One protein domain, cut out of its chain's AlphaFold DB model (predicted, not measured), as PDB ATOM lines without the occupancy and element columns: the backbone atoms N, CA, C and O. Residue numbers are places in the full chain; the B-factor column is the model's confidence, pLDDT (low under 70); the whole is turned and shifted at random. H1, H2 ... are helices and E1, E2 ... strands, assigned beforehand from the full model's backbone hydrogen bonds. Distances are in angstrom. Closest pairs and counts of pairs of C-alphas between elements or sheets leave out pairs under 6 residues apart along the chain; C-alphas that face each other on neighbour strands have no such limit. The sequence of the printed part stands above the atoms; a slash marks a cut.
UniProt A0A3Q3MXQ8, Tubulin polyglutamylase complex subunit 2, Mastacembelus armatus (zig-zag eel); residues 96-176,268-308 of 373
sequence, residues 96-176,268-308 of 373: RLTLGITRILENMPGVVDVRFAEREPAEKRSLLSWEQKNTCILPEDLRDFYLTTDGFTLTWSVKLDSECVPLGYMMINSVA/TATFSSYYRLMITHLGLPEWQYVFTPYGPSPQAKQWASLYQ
ATOM      1  N   ARG A  96     144.303 169.726 171.166       80.88
ATOM      2  CA  ARG A  96     144.786 170.475 172.336       80.88
ATOM      3  C   ARG A  96     143.642 170.918 173.237       80.88
ATOM      4  O   ARG A  96     143.756 170.757 174.447       80.88
ATOM      5  N   LEU A  97     142.556 171.434 172.659       82.12
ATOM      6  CA  LEU A  97     141.361 171.840 173.398       82.12
ATOM      7  C   LEU A  97     140.766 170.648 174.136       82.12
ATOM      8  O   LEU A  97     140.615 170.681 175.350       82.12
ATOM      9  N   THR A  98     140.527 169.551 173.425       84.88
ATOM     10  CA  THR A  98     139.916 168.353 173.994       84.88
ATOM     11  C   THR A  98     140.905 167.493 174.789       84.88
ATOM     12  O   THR A  98     140.559 166.375 175.163       84.88
ATOM     13  N   LEU A  99     142.152 167.944 174.994       83.25
ATOM     14  CA  LEU A  99     143.218 167.215 175.700       83.25
ATOM     15  C   LEU A  99     143.423 165.773 175.186       83.25
ATOM     16  O   LEU A  99     143.701 164.853 175.952       83.25
ATOM     17  N   GLY A 100     143.240 165.559 173.880       83.69
ATOM     18  CA  GLY A 100     143.335 164.247 173.235       83.69
ATOM     19  C   GLY A 100     142.180 163.278 173.520       83.69
ATOM     20  O   GLY A 100     142.248 162.136 173.067       83.69
ATOM     21  N   ILE A 101     141.115 163.698 174.217       87.69
ATOM     22  CA  ILE A 101     139.997 162.817 174.597       87.69
ATOM     23  C   ILE A 101     139.288 162.192 173.394       87.69
ATOM     24  O   ILE A 101     138.827 161.062 173.489       87.69
ATOM     25  N   THR A 102     139.257 162.880 172.249       89.44
ATOM     26  CA  THR A 102     138.694 162.365 170.992       89.44
ATOM     27  C   THR A 102     139.372 161.064 170.579       89.44
ATOM     28  O   THR A 102     138.695 160.066 170.367       89.44
ATOM     29  N   ARG A 103     140.710 161.029 170.602       87.62
ATOM     30  CA  ARG A 103     141.496 159.820 170.310       87.62
ATOM     31  C   ARG A 103     141.280 158.721 171.346       87.62
ATOM     32  O   ARG A 103     141.331 157.543 171.009       87.62
ATOM     33  N   ILE A 104     141.091 159.083 172.615       88.12
ATOM     34  CA  ILE A 104     140.821 158.098 173.673       88.12
ATOM     35  C   ILE A 104     139.456 157.448 173.417       88.12
ATOM     36  O   ILE A 104     139.376 156.225 173.413       88.12
ATOM     37  N   LEU A 105     138.422 158.247 173.135       90.06
ATOM     38  CA  LEU A 105     137.066 157.787 172.820       90.06
ATOM     39  C   LEU A 105     137.031 156.905 171.570       90.06
ATOM     40  O   LEU A 105     136.447 155.832 171.612       90.06
ATOM     41  N   GLU A 106     137.707 157.302 170.492       90.44
ATOM     42  CA  GLU A 106     137.801 156.507 169.256       90.44
ATOM     43  C   GLU A 106     138.452 155.129 169.467       90.44
ATOM     44  O   GLU A 106     138.157 154.187 168.736       90.44
ATOM     45  N   ASN A 107     139.322 154.996 170.472       90.44
ATOM     46  CA  ASN A 107     139.973 153.733 170.818       90.44
ATOM     47  C   ASN A 107     139.156 152.873 171.801       90.44
ATOM     48  O   ASN A 107     139.538 151.730 172.063       90.44
ATOM     49  N   MET A 108     138.064 153.393 172.371       89.50
ATOM     50  CA  MET A 108     137.226 152.634 173.301       89.50
ATOM     51  C   MET A 108     136.321 151.641 172.554       89.50
ATOM     52  O   MET A 108     135.765 151.956 171.500       89.50
ATOM     53  N   PRO A 109     136.106 150.436 173.106       87.06
ATOM     54  CA  PRO A 109     135.277 149.426 172.466       87.06
ATOM     55  C   PRO A 109     133.819 149.889 172.343       87.06
ATOM     56  O   PRO A 109     133.207 150.372 173.296       87.06
ATOM     57  N   GLY A 110     133.253 149.715 171.147       89.06
ATOM     58  CA  GLY A 110     131.857 150.044 170.854       89.06
ATOM     59  C   GLY A 110     131.562 151.536 170.696       89.06
ATOM     60  O   GLY A 110     130.449 151.866 170.296       89.06
ATOM     61  N   VAL A 111     132.521 152.434 170.950       93.81
ATOM     62  CA  VAL A 111     132.330 153.872 170.723       93.81
ATOM     63  C   VAL A 111     132.310 154.169 169.228       93.81
ATOM     64  O   VAL A 111     133.130 153.679 168.454       93.81
ATOM     65  N   VAL A 112     131.338 154.976 168.820       93.44
ATOM     66  CA  VAL A 112     131.118 155.424 167.448       93.44
ATOM     67  C   VAL A 112     130.690 156.890 167.447       93.44
ATOM     68  O   VAL A 112     130.256 157.431 168.462       93.44
ATOM     69  N   ASP A 113     130.775 157.535 166.287       91.62
ATOM     70  CA  ASP A 113     130.246 158.887 166.078       91.62
ATOM     71  C   ASP A 113     130.796 159.945 167.055       91.62
ATOM     72  O   ASP A 113     130.053 160.751 167.616       91.62
ATOM     73  N   VAL A 114     132.114 159.934 167.278       94.19
ATOM     74  CA  VAL A 114     132.795 160.981 168.049       94.19
ATOM     75  C   VAL A 114     132.813 162.258 167.212       94.19
ATOM     76  O   VAL A 114     133.439 162.318 166.154       94.19
ATOM     77  N   ARG A 115     132.112 163.291 167.678       92.50
ATOM     78  CA  ARG A 115     131.981 164.577 166.991       92.50
ATOM     79  C   ARG A 115     132.415 165.702 167.904       92.50
ATOM     80  O   ARG A 115     131.864 165.881 168.987       92.50
ATOM     81  N   PHE A 116     133.364 166.494 167.430       92.44
ATOM     82  CA  PHE A 116     133.727 167.769 168.027       92.44
ATOM     83  C   PHE A 116     133.201 168.890 167.129       92.44
ATOM     84  O   PHE A 116     133.540 168.942 165.947       92.44
ATOM     85  N   ALA A 117     132.344 169.755 167.672       90.50
ATOM     86  CA  ALA A 117     131.850 170.921 166.953       90.50
ATOM     87  C   ALA A 117     132.811 172.089 167.181       90.50
ATOM     88  O   ALA A 117     132.781 172.722 168.240       90.50
ATOM     89  N   GLU A 118     133.665 172.353 166.193       83.50
ATOM     90  CA  GLU A 118     134.552 173.511 166.237       83.50
ATOM     91  C   GLU A 118     133.741 174.811 166.166       83.50
ATOM     92  O   GLU A 118     132.687 174.884 165.525       83.50
ATOM     93  N   ARG A 119     134.225 175.834 166.870       89.38
ATOM     94  CA  ARG A 119     133.644 177.168 166.897       89.38
ATOM     95  C   ARG A 119     134.737 178.210 166.811       89.38
ATOM     96  O   ARG A 119     135.843 178.012 167.308       89.38
ATOM     97  N   GLU A 120     134.393 179.336 166.204       89.69
ATOM     98  CA  GLU A 120     135.284 180.483 166.138       89.69
ATOM     99  C   GLU A 120     135.492 181.090 167.539       89.69
ATOM    100  O   GLU A 120     134.607 180.996 168.396       89.69
ATOM    101  N   PRO A 121     136.650 181.716 167.800       93.75
ATOM    102  CA  PRO A 121     136.874 182.490 169.013       93.75
ATOM    103  C   PRO A 121     135.849 183.611 169.206       93.75
ATOM    104  O   PRO A 121     135.445 184.280 168.254       93.75
ATOM    105  N   ALA A 122     135.501 183.898 170.457       95.06
ATOM    106  CA  ALA A 122     134.656 185.034 170.787       95.06
ATOM    107  C   ALA A 122     135.401 186.360 170.564       95.06
ATOM    108  O   ALA A 122     136.565 186.534 170.940       95.06
ATOM    109  N   GLU A 123     134.703 187.357 170.019       95.12
ATOM    110  CA  GLU A 123     135.255 188.704 169.921       95.12
ATOM    111  C   GLU A 123     135.466 189.317 171.314       95.12
ATOM    112  O   GLU A 123     134.569 189.319 172.162       95.12
ATOM    113  N   LYS A 124     136.617 189.972 171.526       95.19
ATOM    114  CA  LYS A 124     136.904 190.716 172.771       95.19
ATOM    115  C   LYS A 124     135.802 191.719 173.122       95.19
ATOM    116  O   LYS A 124     135.472 191.893 174.291       95.19
ATOM    117  N   ARG A 125     135.215 192.370 172.111       95.56
ATOM    118  CA  ARG A 125     134.109 193.319 172.297       95.56
ATOM    119  C   ARG A 125     132.860 192.632 172.851       95.56
ATOM    120  O   ARG A 125     132.200 193.212 173.707       95.56
ATOM    121  N   SER A 126     132.552 191.420 172.396       94.81
ATOM    122  CA  SER A 126     131.408 190.642 172.880       94.81
ATOM    123  C   SER A 126     131.570 190.263 174.350       94.81
ATOM    124  O   SER A 126     130.617 190.397 175.113       94.81
ATOM    125  N   LEU A 127     132.784 189.893 174.769       95.31
ATOM    126  CA  LEU A 127     133.104 189.627 176.176       95.31
ATOM    127  C   LEU A 127     132.925 190.882 177.041       95.31
ATOM    128  O   LEU A 127     132.196 190.841 178.025       95.31
ATOM    129  N   LEU A 128     133.498 192.018 176.628       95.00
ATOM    130  CA  LEU A 128     133.350 193.291 177.348       95.00
ATOM    131  C   LEU A 128     131.885 193.744 177.434       95.00
ATOM    132  O   LEU A 128     131.439 194.227 178.473       95.00
ATOM    133  N   SER A 129     131.124 193.570 176.351       95.31
ATOM    134  CA  SER A 129     129.689 193.865 176.313       95.31
ATOM    135  C   SER A 129     128.914 192.986 177.296       95.31
ATOM    136  O   SER A 129     128.067 193.485 178.040       95.31
ATOM    137  N   TRP A 130     129.234 191.690 177.355       95.06
ATOM    138  CA  TRP A 130     128.642 190.767 178.319       95.06
ATOM    139  C   TRP A 130     128.975 191.175 179.762       95.06
ATOM    140  O   TRP A 130     128.077 191.233 180.601       95.06
ATOM    141  N   GLU A 131     130.228 191.521 180.049       95.06
ATOM    142  CA  GLU A 131     130.674 191.952 181.381       95.06
ATOM    143  C   GLU A 131     129.979 193.241 181.828       95.06
ATOM    144  O   GLU A 131     129.448 193.324 182.939       95.06
ATOM    145  N   GLN A 132     129.902 194.228 180.932       93.19
ATOM    146  CA  GLN A 132     129.222 195.495 181.188       93.19
ATOM    147  C   GLN A 132     127.718 195.294 181.406       93.19
ATOM    148  O   GLN A 132     127.159 195.848 182.353       93.19
ATOM    149  N   LYS A 133     127.063 194.484 180.564       92.56
ATOM    150  CA  LYS A 133     125.624 194.190 180.656       92.56
ATOM    151  C   LYS A 133     125.264 193.504 181.970       92.56
ATOM    152  O   LYS A 133     124.244 193.827 182.570       92.56
ATOM    153  N   ASN A 134     126.081 192.547 182.395       91.00
ATOM    154  CA  ASN A 134     125.810 191.726 183.572       91.00
ATOM    155  C   ASN A 134     126.452 192.285 184.850       91.00
ATOM    156  O   ASN A 134     126.253 191.741 185.936       91.00
ATOM    157  N   THR A 135     127.194 193.392 184.745       92.12
ATOM    158  CA  THR A 135     127.946 194.035 185.833       92.12
ATOM    159  C   THR A 135     128.930 193.090 186.537       92.12
ATOM    160  O   THR A 135     129.231 193.265 187.715       92.12
ATOM    161  N   CYS A 136     129.452 192.085 185.837       92.94
ATOM    162  CA  CYS A 136     130.389 191.087 186.363       92.94
ATOM    163  C   CYS A 136     131.634 191.024 185.485       92.94
ATOM    164  O   CYS A 136     131.554 191.306 184.296       92.94
ATOM    165  N   ILE A 137     132.760 190.595 186.044       94.44
ATOM    166  CA  ILE A 137     133.976 190.299 185.283       94.44
ATOM    167  C   ILE A 137     134.101 188.792 185.115       94.44
ATOM    168  O   ILE A 137     134.011 188.050 186.095       94.44
ATOM    169  N   LEU A 138     134.307 188.331 183.880       95.38
ATOM    170  CA  LEU A 138     134.554 186.918 183.613       95.38
ATOM    171  C   LEU A 138     135.864 186.479 184.287       95.38
ATOM    172  O   LEU A 138     136.847 187.231 184.261       95.38
ATOM    173  N   PRO A 139     135.924 185.261 184.844       95.81
ATOM    174  CA  PRO A 139     137.184 184.666 185.277       95.81
ATOM    175  C   PRO A 139     138.206 184.678 184.152       95.81
ATOM    176  O   PRO A 139     137.847 184.502 182.988       95.81
ATOM    177  N   GLU A 140     139.476 184.889 184.493       95.00
ATOM    178  CA  GLU A 140     140.562 184.931 183.508       95.00
ATOM    179  C   GLU A 140     140.602 183.666 182.652       95.00
ATOM    180  O   GLU A 140     140.639 183.755 181.430       95.00
ATOM    181  N   ASP A 141     140.458 182.500 183.277       95.56
ATOM    182  CA  ASP A 141     140.487 181.219 182.583       95.56
ATOM    183  C   ASP A 141     139.277 180.980 181.665       95.56
ATOM    184  O   ASP A 141     139.434 180.461 180.560       95.56
ATOM    185  N   LEU A 142     138.075 181.393 182.076       95.75
ATOM    186  CA  LEU A 142     136.887 181.343 181.220       95.75
ATOM    187  C   LEU A 142     136.972 182.357 180.068       95.75
ATOM    188  O   LEU A 142     136.561 182.063 178.946       95.75
ATOM    189  N   ARG A 143     137.525 183.549 180.320       95.75
ATOM    190  CA  ARG A 143     137.764 184.558 179.283       95.75
ATOM    191  C   ARG A 143     138.742 184.032 178.236       95.75
ATOM    192  O   ARG A 143     138.443 184.114 177.048       95.75
ATOM    193  N   ASP A 144     139.871 183.476 178.665       94.88
ATOM    194  CA  ASP A 144     140.891 182.914 177.775       94.88
ATOM    195  C   ASP A 144     140.350 181.730 176.969       94.88
ATOM    196  O   ASP A 144     140.638 181.597 175.776       94.88
ATOM    197  N   PHE A 145     139.494 180.913 177.587       94.69
ATOM    198  CA  PHE A 145     138.760 179.867 176.888       94.69
ATOM    199  C   PHE A 145     137.882 180.436 175.771       94.69
ATOM    200  O   PHE A 145     138.006 179.993 174.632       94.69
ATOM    201  N   TYR A 146     137.070 181.461 176.047       95.94
ATOM    202  CA  TYR A 146     136.234 182.080 175.015       95.94
ATOM    203  C   TYR A 146     137.039 182.788 173.923       95.94
ATOM    204  O   TYR A 146     136.646 182.763 172.760       95.94
ATOM    205  N   LEU A 147     138.197 183.359 174.258       93.75
ATOM    206  CA  LEU A 147     139.149 183.900 173.279       93.75
ATOM    207  C   LEU A 147     139.840 182.818 172.438       93.75
ATOM    208  O   LEU A 147     140.511 183.150 171.462       93.75
ATOM    209  N   THR A 148     139.682 181.549 172.808       91.56
ATOM    210  CA  THR A 148     140.154 180.399 172.036       91.56
ATOM    211  C   THR A 148     139.013 179.732 171.258       91.56
ATOM    212  O   THR A 148     139.231 179.319 170.126       91.56
ATOM    213  N   THR A 149     137.808 179.628 171.832       93.19
ATOM    214  CA  THR A 149     136.610 179.020 171.218       93.19
ATOM    215  C   THR A 149     135.326 179.559 171.862       93.19
ATOM    216  O   THR A 149     135.185 179.525 173.086       93.19
ATOM    217  N   ASP A 150     134.352 180.037 171.079       94.12
ATOM    218  CA  ASP A 150     133.073 180.539 171.610       94.12
ATOM    219  C   ASP A 150     132.092 179.404 171.966       94.12
ATOM    220  O   ASP A 150     131.106 179.107 171.276       94.12
ATOM    221  N   GLY A 151     132.387 178.748 173.086       93.56
ATOM    222  CA  GLY A 151     131.691 177.560 173.561       93.56
ATOM    223  C   GLY A 151     132.364 176.271 173.096       93.56
ATOM    224  O   GLY A 151     133.366 176.274 172.382       93.56
ATOM    225  N   PHE A 152     131.814 175.145 173.537       94.50
ATOM    226  CA  PHE A 152     132.372 173.819 173.285       94.50
ATOM    227  C   PHE A 152     131.255 172.798 173.178       94.50
ATOM    228  O   PHE A 152     130.283 172.847 173.933       94.50
ATOM    229  N   THR A 153     131.367 171.874 172.231       95.06
ATOM    230  CA  THR A 153     130.454 170.734 172.142       95.06
ATOM    231  C   THR A 153     131.213 169.523 171.624       95.06
ATOM    232  O   THR A 153     131.753 169.549 170.518       95.06
ATOM    233  N   LEU A 154     131.246 168.463 172.427       95.00
ATOM    234  CA  LEU A 154     131.790 167.165 172.047       95.00
ATOM    235  C   LEU A 154     130.758 166.096 172.383       95.00
ATOM    236  O   LEU A 154     130.317 165.991 173.526       95.00
ATOM    237  N   THR A 155     130.379 165.309 171.384       96.06
ATOM    238  CA  THR A 155     129.406 164.228 171.534       96.06
ATOM    239  C   THR A 155     129.988 162.914 171.057       96.06
ATOM    240  O   THR A 155     130.791 162.898 170.127       96.06
ATOM    241  N   TRP A 156     129.563 161.812 171.655       96.00
ATOM    242  CA  TRP A 156     129.902 160.478 171.170       96.00
ATOM    243  C   TRP A 156     128.791 159.484 171.487       96.00
ATOM    244  O   TRP A 156     128.014 159.656 172.431       96.00
ATOM    245  N   SER A 157     128.712 158.444 170.669       95.62
ATOM    246  CA  SER A 157     127.686 157.410 170.751       95.62
ATOM    247  C   SER A 157     128.318 156.043 170.975       95.62
ATOM    248  O   SER A 157     129.517 155.845 170.790       95.62
ATOM    249  N   VAL A 158     127.498 155.074 171.361       94.75
ATOM    250  CA  VAL A 158     127.895 153.674 171.492       94.75
ATOM    251  C   VAL A 158     127.045 152.835 170.565       94.75
ATOM    252  O   VAL A 158     125.833 153.024 170.474       94.75
ATOM    253  N   LYS A 159     127.680 151.890 169.882       93.00
ATOM    254  CA  LYS A 159     126.992 150.871 169.110       93.00
ATOM    255  C   LYS A 159     126.678 149.685 170.016       93.00
ATOM    256  O   LYS A 159     127.584 148.942 170.394       93.00
ATOM    257  N   LEU A 160     125.400 149.509 170.333       86.69
ATOM    258  CA  LEU A 160     124.889 148.342 171.041       86.69
ATOM    259  C   LEU A 160     124.107 147.492 170.034       86.69
ATOM    260  O   LEU A 160     123.091 147.931 169.496       86.69
ATOM    261  N   ASP A 161     124.627 146.307 169.722       84.31
ATOM    262  CA  ASP A 161     124.112 145.407 168.685       84.31
ATOM    263  C   ASP A 161     123.951 146.083 167.305       84.31
ATOM    264  O   ASP A 161     124.908 146.183 166.526       84.31
ATOM    265  N   SER A 162     122.739 146.560 166.999       80.25
ATOM    266  CA  SER A 162     122.378 147.220 165.736       80.25
ATOM    267  C   SER A 162     121.971 148.688 165.886       80.25
ATOM    268  O   SER A 162     121.786 149.362 164.873       80.25
ATOM    269  N   GLU A 163     121.898 149.206 167.113       89.00
ATOM    270  CA  GLU A 163     121.485 150.579 167.395       89.00
ATOM    271  C   GLU A 163     122.664 151.443 167.856       89.00
ATOM    272  O   GLU A 163     123.569 150.993 168.564       89.00
ATOM    273  N   CYS A 164     122.650 152.711 167.442       90.88
ATOM    274  CA  CYS A 164     123.578 153.727 167.925       90.88
ATOM    275  C   CYS A 164     122.886 154.540 169.018       90.88
ATOM    276  O   CYS A 164     121.932 155.267 168.740       90.88
ATOM    277  N   VAL A 165     123.382 154.434 170.246       92.38
ATOM    278  CA  VAL A 165     122.861 155.156 171.407       92.38
ATOM    279  C   VAL A 165     123.760 156.364 171.683       92.38
ATOM    280  O   VAL A 165     124.945 156.163 171.965       92.38
ATOM    281  N   PRO A 166     123.254 157.612 171.617       93.75
ATOM    282  CA  PRO A 166     124.027 158.780 172.025       93.75
ATOM    283  C   PRO A 166     124.284 158.697 173.528       93.75
ATOM    284  O   PRO A 166     123.339 158.599 174.312       93.75
ATOM    285  N   LEU A 167     125.558 158.701 173.924       93.56
ATOM    286  CA  LEU A 167     125.935 158.451 175.311       93.56
ATOM    287  C   LEU A 167     126.615 159.657 175.946       93.56
ATOM    288  O   LEU A 167     126.153 160.150 176.972       93.56
ATOM    289  N   GLY A 168     127.706 160.130 175.352       94.19
ATOM    290  CA  GLY A 168     128.461 161.232 175.918       94.19
ATOM    291  C   GLY A 168     128.099 162.572 175.313       94.19
ATOM    292  O   GLY A 168     128.043 162.720 174.089       94.19
ATOM    293  N   TYR A 169     127.905 163.559 176.180       94.81
ATOM    294  CA  TYR A 169     127.605 164.932 175.809       94.81
ATOM    295  C   TYR A 169     128.370 165.897 176.715       94.81
ATOM    296  O   TYR A 169     128.079 166.039 177.901       94.81
ATOM    297  N   MET A 170     129.367 166.566 176.148       94.94
ATOM    298  CA  MET A 170     130.113 167.634 176.802       94.94
ATOM    299  C   MET A 170     129.727 168.956 176.162       94.94
ATOM    300  O   MET A 170     129.817 169.090 174.937       94.94
ATOM    301  N   MET A 171     129.338 169.940 176.968       94.81
ATOM    302  CA  MET A 171     128.910 171.227 176.444       94.81
ATOM    303  C   MET A 171     129.299 172.383 177.355       94.81
ATOM    304  O   MET A 171     129.215 172.297 178.575       94.81
ATOM    305  N   ILE A 172     129.726 173.476 176.724       96.38
ATOM    306  CA  ILE A 172     129.867 174.791 177.342       96.38
ATOM    307  C   ILE A 172     129.196 175.790 176.410       96.38
ATOM    308  O   ILE A 172     129.517 175.859 175.218       96.38
ATOM    309  N   ASN A 173     128.251 176.554 176.948       96.25
ATOM    310  CA  ASN A 173     127.534 177.588 176.220       96.25
ATOM    311  C   ASN A 173     128.495 178.651 175.672       96.25
ATOM    312  O   ASN A 173     129.494 178.991 176.304       96.25
ATOM    313  N   SER A 174     128.160 179.206 174.505       95.75
ATOM    314  CA  SER A 174     128.819 180.408 173.985       95.75
ATOM    315  C   SER A 174     128.519 181.617 174.869       95.75
ATOM    316  O   SER A 174     127.525 181.629 175.598       95.75
ATOM    317  N   VAL A 175     129.311 182.679 174.746       94.94
ATOM    318  CA  VAL A 175     129.118 183.939 175.486       94.94
ATOM    319  C   VAL A 175     127.718 184.510 175.251       94.94
ATOM    320  O   VAL A 175     127.066 184.989 176.177       94.94
ATOM    321  N   ALA A 176     127.211 184.409 174.019       92.62
ATOM    322  CA  ALA A 176     125.863 184.858 173.669       92.62
ATOM    323  C   ALA A 176     124.753 184.052 174.369       92.62
ATOM    324  O   ALA A 176     123.664 184.575 174.598       92.62
ATOM    325  N   THR A 268     133.524 173.227 191.624       95.25
ATOM    326  CA  THR A 268     134.900 173.734 191.595       95.25
ATOM    327  C   THR A 268     134.968 175.247 191.780       95.25
ATOM    328  O   THR A 268     134.053 175.989 191.437       95.25
ATOM    329  N   ALA A 269     136.112 175.733 192.266       93.81
ATOM    330  CA  ALA A 269     136.364 177.169 192.402       93.81
ATOM    331  C   ALA A 269     136.717 177.857 191.069       93.81
ATOM    332  O   ALA A 269     136.522 179.059 190.935       93.81
ATOM    333  N   THR A 270     137.250 177.120 190.088       94.44
ATOM    334  CA  THR A 270     137.686 177.677 188.796       94.44
ATOM    335  C   THR A 270     137.059 176.944 187.619       94.44
ATOM    336  O   THR A 270     136.751 175.748 187.713       94.44
ATOM    337  N   PHE A 271     136.913 177.647 186.493       95.94
ATOM    338  CA  PHE A 271     136.394 177.075 185.255       95.94
ATOM    339  C   PHE A 271     137.339 176.009 184.692       95.94
ATOM    340  O   PHE A 271     136.884 174.949 184.283       95.94
ATOM    341  N   SER A 272     138.654 176.225 184.750       93.62
ATOM    342  CA  SER A 272     139.651 175.245 184.295       93.62
ATOM    343  C   SER A 272     139.517 173.902 185.013       93.62
ATOM    344  O   SER A 272     139.674 172.842 184.406       93.62
ATOM    345  N   SER A 273     139.215 173.935 186.313       93.94
ATOM    346  CA  SER A 273     139.000 172.719 187.102       93.94
ATOM    347  C   SER A 273     137.717 172.008 186.675       93.94
ATOM    348  O   SER A 273     137.733 170.793 186.494       93.94
ATOM    349  N   TYR A 274     136.639 172.764 186.438       95.81
ATOM    350  CA  TYR A 274     135.388 172.228 185.899       95.81
ATOM    351  C   TYR A 274     135.572 171.627 184.498       95.81
ATOM    352  O   TYR A 274     135.122 170.513 184.241       95.81
ATOM    353  N   TYR A 275     136.289 172.317 183.608       94.25
ATOM    354  CA  TYR A 275     136.589 171.838 182.258       94.25
ATOM    355  C   TYR A 275     137.296 170.482 182.300       94.25
ATOM    356  O   TYR A 275     136.895 169.535 181.626       94.25
ATOM    357  N   ARG A 276     138.321 170.358 183.151       91.88
ATOM    358  CA  ARG A 276     139.029 169.090 183.356       91.88
ATOM    359  C   ARG A 276     138.095 168.013 183.883       91.88
ATOM    360  O   ARG A 276     138.143 166.903 183.374       91.88
ATOM    361  N   LEU A 277     137.237 168.343 184.843       91.81
ATOM    362  CA  LEU A 277     136.275 167.406 185.408       91.81
ATOM    363  C   LEU A 277     135.316 166.859 184.335       91.81
ATOM    364  O   LEU A 277     135.181 165.645 184.199       91.81
ATOM    365  N   MET A 278     134.755 167.733 183.496       93.31
ATOM    366  CA  MET A 278     133.915 167.357 182.351       93.31
ATOM    367  C   MET A 278     134.632 166.387 181.395       93.31
ATOM    368  O   MET A 278     134.061 165.364 181.007       93.31
ATOM    369  N   ILE A 279     135.890 166.680 181.041       91.38
ATOM    370  CA  ILE A 279     136.711 165.824 180.167       91.38
ATOM    371  C   ILE A 279     137.013 164.481 180.842       91.38
ATOM    372  O   ILE A 279     136.877 163.432 180.217       91.38
ATOM    373  N   THR A 280     137.388 164.494 182.123       90.62
ATOM    374  CA  THR A 280     137.695 163.291 182.906       90.62
ATOM    375  C   THR A 280     136.490 162.356 183.003       90.62
ATOM    376  O   THR A 280     136.659 161.142 182.926       90.62
ATOM    377  N   HIS A 281     135.276 162.896 183.101       91.50
ATOM    378  CA  HIS A 281     134.039 162.114 183.110       91.50
ATOM    379  C   HIS A 281     133.517 161.721 181.723       91.50
ATOM    380  O   HIS A 281     132.442 161.132 181.626       91.50
ATOM    381  N   LEU A 282     134.257 162.020 180.650       91.44
ATOM    382  CA  LEU A 282     133.900 161.668 179.272       91.44
ATOM    383  C   LEU A 282     132.539 162.231 178.817       91.44
ATOM    384  O   LEU A 282     131.999 161.791 177.807       91.44
ATOM    385  N   GLY A 283     131.975 163.212 179.531       91.69
ATOM    386  CA  GLY A 283     130.617 163.699 179.279       91.69
ATOM    387  C   GLY A 283     129.534 162.635 179.477       91.69
ATOM    388  O   GLY A 283     128.478 162.742 178.861       91.69
ATOM    389  N   LEU A 284     129.792 161.594 180.279       93.31
ATOM    390  CA  LEU A 284     128.823 160.533 180.553       93.31
ATOM    391  C   LEU A 284     127.532 161.082 181.187       93.31
ATOM    392  O   LEU A 284     127.576 162.088 181.894       93.31
ATOM    393  N   PRO A 285     126.381 160.419 181.005       92.94
ATOM    394  CA  PRO A 285     125.131 160.882 181.593       92.94
ATOM    395  C   PRO A 285     125.241 161.056 183.109       92.94
ATOM    396  O   PRO A 285     125.777 160.192 183.801       92.94
ATOM    397  N   GLU A 286     124.708 162.169 183.616       94.06
ATOM    398  CA  GLU A 286     124.582 162.456 185.052       94.06
ATOM    399  C   GLU A 286     125.905 162.429 185.839       94.06
ATOM    400  O   GLU A 286     125.890 162.275 187.060       94.06
ATOM    401  N   TRP A 287     127.061 162.607 185.192       93.88
ATOM    402  CA  TRP A 287     128.345 162.569 185.898       93.88
ATOM    403  C   TRP A 287     128.442 163.622 187.015       93.88
ATOM    404  O   TRP A 287     129.084 163.380 188.035       93.88
ATOM    405  N   GLN A 288     127.755 164.761 186.875       94.56
ATOM    406  CA  GLN A 288     127.687 165.818 187.890       94.56
ATOM    407  C   GLN A 288     127.034 165.328 189.190       94.56
ATOM    408  O   GLN A 288     127.409 165.775 190.273       94.56
ATOM    409  N   TYR A 289     126.108 164.366 189.107       93.94
ATOM    410  CA  TYR A 289     125.430 163.814 190.281       93.94
ATOM    411  C   TYR A 289     126.368 163.032 191.207       93.94
ATOM    412  O   TYR A 289     126.002 162.790 192.354       93.94
ATOM    413  N   VAL A 290     127.588 162.694 190.769       91.88
ATOM    414  CA  VAL A 290     128.638 162.120 191.632       91.88
ATOM    415  C   VAL A 290     128.987 163.047 192.805       91.88
ATOM    416  O   VAL A 290     129.380 162.565 193.861       91.88
ATOM    417  N   PHE A 291     128.793 164.360 192.648       90.81
ATOM    418  CA  PHE A 291     129.055 165.376 193.676       90.81
ATOM    419  C   PHE A 291     127.837 165.686 194.554       90.81
ATOM    420  O   PHE A 291     127.873 166.611 195.358       90.81
ATOM    421  N   THR A 292     126.756 164.921 194.401       92.25
ATOM    422  CA  THR A 292     125.504 165.100 195.144       92.25
ATOM    423  C   THR A 292     125.289 163.918 196.091       92.25
ATOM    424  O   THR A 292     125.722 162.805 195.778       92.25
ATOM    425  N   PRO A 293     124.563 164.092 197.210       89.69
ATOM    426  CA  PRO A 293     124.250 162.988 198.124       89.69
ATOM    427  C   PRO A 293     123.380 161.895 197.481       89.69
ATOM    428  O   PRO A 293     123.340 160.769 197.971       89.69
ATOM    429  N   TYR A 294     122.688 162.204 196.382       90.38
ATOM    430  CA  TYR A 294     121.817 161.263 195.678       90.38
ATOM    431  C   TYR A 294     122.600 160.314 194.761       90.38
ATOM    432  O   TYR A 294     122.220 159.154 194.576       90.38
ATOM    433  N   GLY A 295     123.711 160.795 194.200       92.00
ATOM    434  CA  GLY A 295     124.480 160.069 193.199       92.00
ATOM    435  C   GLY A 295     123.764 159.943 191.843       92.00
ATOM    436  O   GLY A 295     122.592 160.298 191.700       92.00
ATOM    437  N   PRO A 296     124.462 159.422 190.821       93.19
ATOM    438  CA  PRO A 296     123.870 159.173 189.507       93.19
ATOM    439  C   PRO A 296     122.875 158.002 189.535       93.19
ATOM    440  O   PRO A 296     122.946 157.115 190.401       93.19
ATOM    441  N   SER A 297     121.977 157.956 188.550       93.94
ATOM    442  CA  SER A 297     121.019 156.859 188.374       93.94
ATOM    443  C   SER A 297     121.717 155.501 188.169       93.94
ATOM    444  O   SER A 297     122.872 155.440 187.734       93.94
ATOM    445  N   PRO A 298     121.033 154.370 188.438       94.75
ATOM    446  CA  PRO A 298     121.598 153.040 188.196       94.75
ATOM    447  C   PRO A 298     122.078 152.837 186.752       94.75
ATOM    448  O   PRO A 298     123.125 152.232 186.535       94.75
ATOM    449  N   GLN A 299     121.355 153.389 185.774       92.94
ATOM    450  CA  GLN A 299     121.733 153.325 184.363       92.94
ATOM    451  C   GLN A 299     123.017 154.120 184.085       92.94
ATOM    452  O   GLN A 299     123.934 153.609 183.444       92.94
ATOM    453  N   ALA A 300     123.132 155.343 184.607       92.75
ATOM    454  CA  ALA A 300     124.350 156.140 184.476       92.75
ATOM    455  C   ALA A 300     125.563 155.453 185.133       92.75
ATOM    456  O   ALA A 300     126.654 155.430 184.558       92.75
ATOM    457  N   LYS A 301     125.371 154.800 186.290       92.94
ATOM    458  CA  LYS A 301     126.415 153.999 186.960       92.94
ATOM    459  C   LYS A 301     126.901 152.828 186.104       92.94
ATOM    460  O   LYS A 301     128.099 152.541 186.100       92.94
ATOM    461  N   GLN A 302     126.009 152.166 185.366       92.81
ATOM    462  CA  GLN A 302     126.395 151.105 184.430       92.81
ATOM    463  C   GLN A 302     127.307 151.650 183.328       92.81
ATOM    464  O   GLN A 302     128.377 151.093 183.094       92.81
ATOM    465  N   TRP A 303     126.945 152.780 182.718       91.94
ATOM    466  CA  TRP A 303     127.780 153.417 181.699       91.94
ATOM    467  C   TRP A 303     129.138 153.868 182.236       91.94
ATOM    468  O   TRP A 303     130.163 153.616 181.603       91.94
ATOM    469  N   ALA A 304     129.167 154.457 183.433       90.25
ATOM    470  CA  ALA A 304     130.410 154.815 184.107       90.25
ATOM    471  C   ALA A 304     131.282 153.593 184.429       90.25
ATOM    472  O   ALA A 304     132.501 153.680 184.342       90.25
ATOM    473  N   SER A 305     130.684 152.442 184.738       89.62
ATOM    474  CA  SER A 305     131.430 151.198 184.971       89.62
ATOM    475  C   SER A 305     132.029 150.627 183.681       89.62
ATOM    476  O   SER A 305     133.120 150.062 183.717       89.62
ATOM    477  N   LEU A 306     131.326 150.781 182.553       88.38
ATOM    478  CA  LEU A 306     131.759 150.289 181.242       88.38
ATOM    479  C   LEU A 306     132.892 151.124 180.647       88.38
ATOM    480  O   LEU A 306     133.867 150.564 180.152       88.38
ATOM    481  N   TYR A 307     132.766 152.451 180.697       85.94
ATOM    482  CA  TYR A 307     133.715 153.361 180.048       85.94
ATOM    483  C   TYR A 307     134.746 153.969 180.987       85.94
ATOM    484  O   TYR A 307     135.695 154.558 180.488       85.94
ATOM    485  N   GLN A 308     134.567 153.800 182.301       80.31
ATOM    486  CA  GLN A 308     135.438 154.263 183.384       80.31
ATOM    487  C   GLN A 308     135.946 155.699 183.183       80.31
ATOM    488  O   GLN A 308     136.926 155.917 182.469       80.31
TER     489      GLN A 308
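AT A GLANCE: This is residues 96 to 176 and 268 to 308 of the 373 residues of the protein "Tubulin polyglutamylase complex subunit 2" of Mastacembelus armatus (zig-zag eel) (UniProt A0A3Q3MXQ8). A long, twisted three-stranded sheet has the short helix H1 on one face, while H2 and H3 lie beyond the end of the sheet where E1 ends and E2 begins. H4 touches H3 and grazes the sheet on its E3 side, and H5 and H6 lie off the sheet on that side. The printed part has 122 residues with six named helices and three named strands, in the order H1 E1 H2 H3 E2 E3 H4 H5 H6; the sheet, E1 E2 E3, is antiparallel. The class is mixed, helices and strands. The whole is only just compact, close to loose, with a radius of gyration of the C-alphas of 16.4 A, and only just elongated, spanning 51 by 34 by 20 A.

HOW THE PARTS SIT: H1, residues 101 to 106, is on the sheet of E1, residues 111 to 116, E2, residues 152 to 160, and E3, residues 163 to 172, at a height over the sheet of 8.7 A. Its closest C-alphas to E1 are those of Leu 105 and Val 111, 6.5 A apart. E1 and E2 are antiparallel at 166 degrees, with N 112 and O 157 within hydrogen-bond range at 2.8 A. E2 and E3 form a hairpin, antiparallel at 162 degrees, with N 154 and O 170 at 3.0 A. H2, residues 124 to 134, is close to but not clearly touching H3, residues 140 to 146; their closest C-alphas, Leu 127 and Arg 143, are 7.6 A apart. H3 touches H4, residues 271 to 280, at a steep tilt of 58 degrees, the same way; the closest C-alphas, Leu 142 and Phe 271, are 5.9 A apart. H4 only grazes the sheet, with residues 275 to 279. H5, residues 287 to 291, is near H4, and is close to but not clearly touching H6, residues 298 to 307, with the C-alphas of Trp 287 and Ala 300 closest at 7.7 A. In H1, H2, H3, H4 and H6 every O i to N i+4 pair is within hydrogen-bond range; in H5 it is 0 of 1, with 2 of 2 O i to N i+3 pairs.

IN THESE COORDINATES: H1 begins at C-alpha 101, (139.997, 162.817, 174.597), and is 8.6 A long. E1 is 14.2 A, H2 15.5 A, H3 9.9 A, E2 26.6 A and E3 27.5 A long, E3 ending at C-alpha 172, (129.867, 174.791, 177.342). H4 is 14.0 A, H5 8.3 A and H6 14.6 A long, H6 ending at C-alpha 307, (133.715, 153.361, 180.048).

THE WHOLE: The two C-alphas farthest apart, those of Gln 132 and Asp 161, are 51.9 A apart. Residues 177 to 267 are not printed, and C-alphas 176 and 268 are 23.0 A apart across the cut. Of the links that are printed whole, none is long. The mean pLDDT of the printed part is 92.2, and no printed residue is under 70.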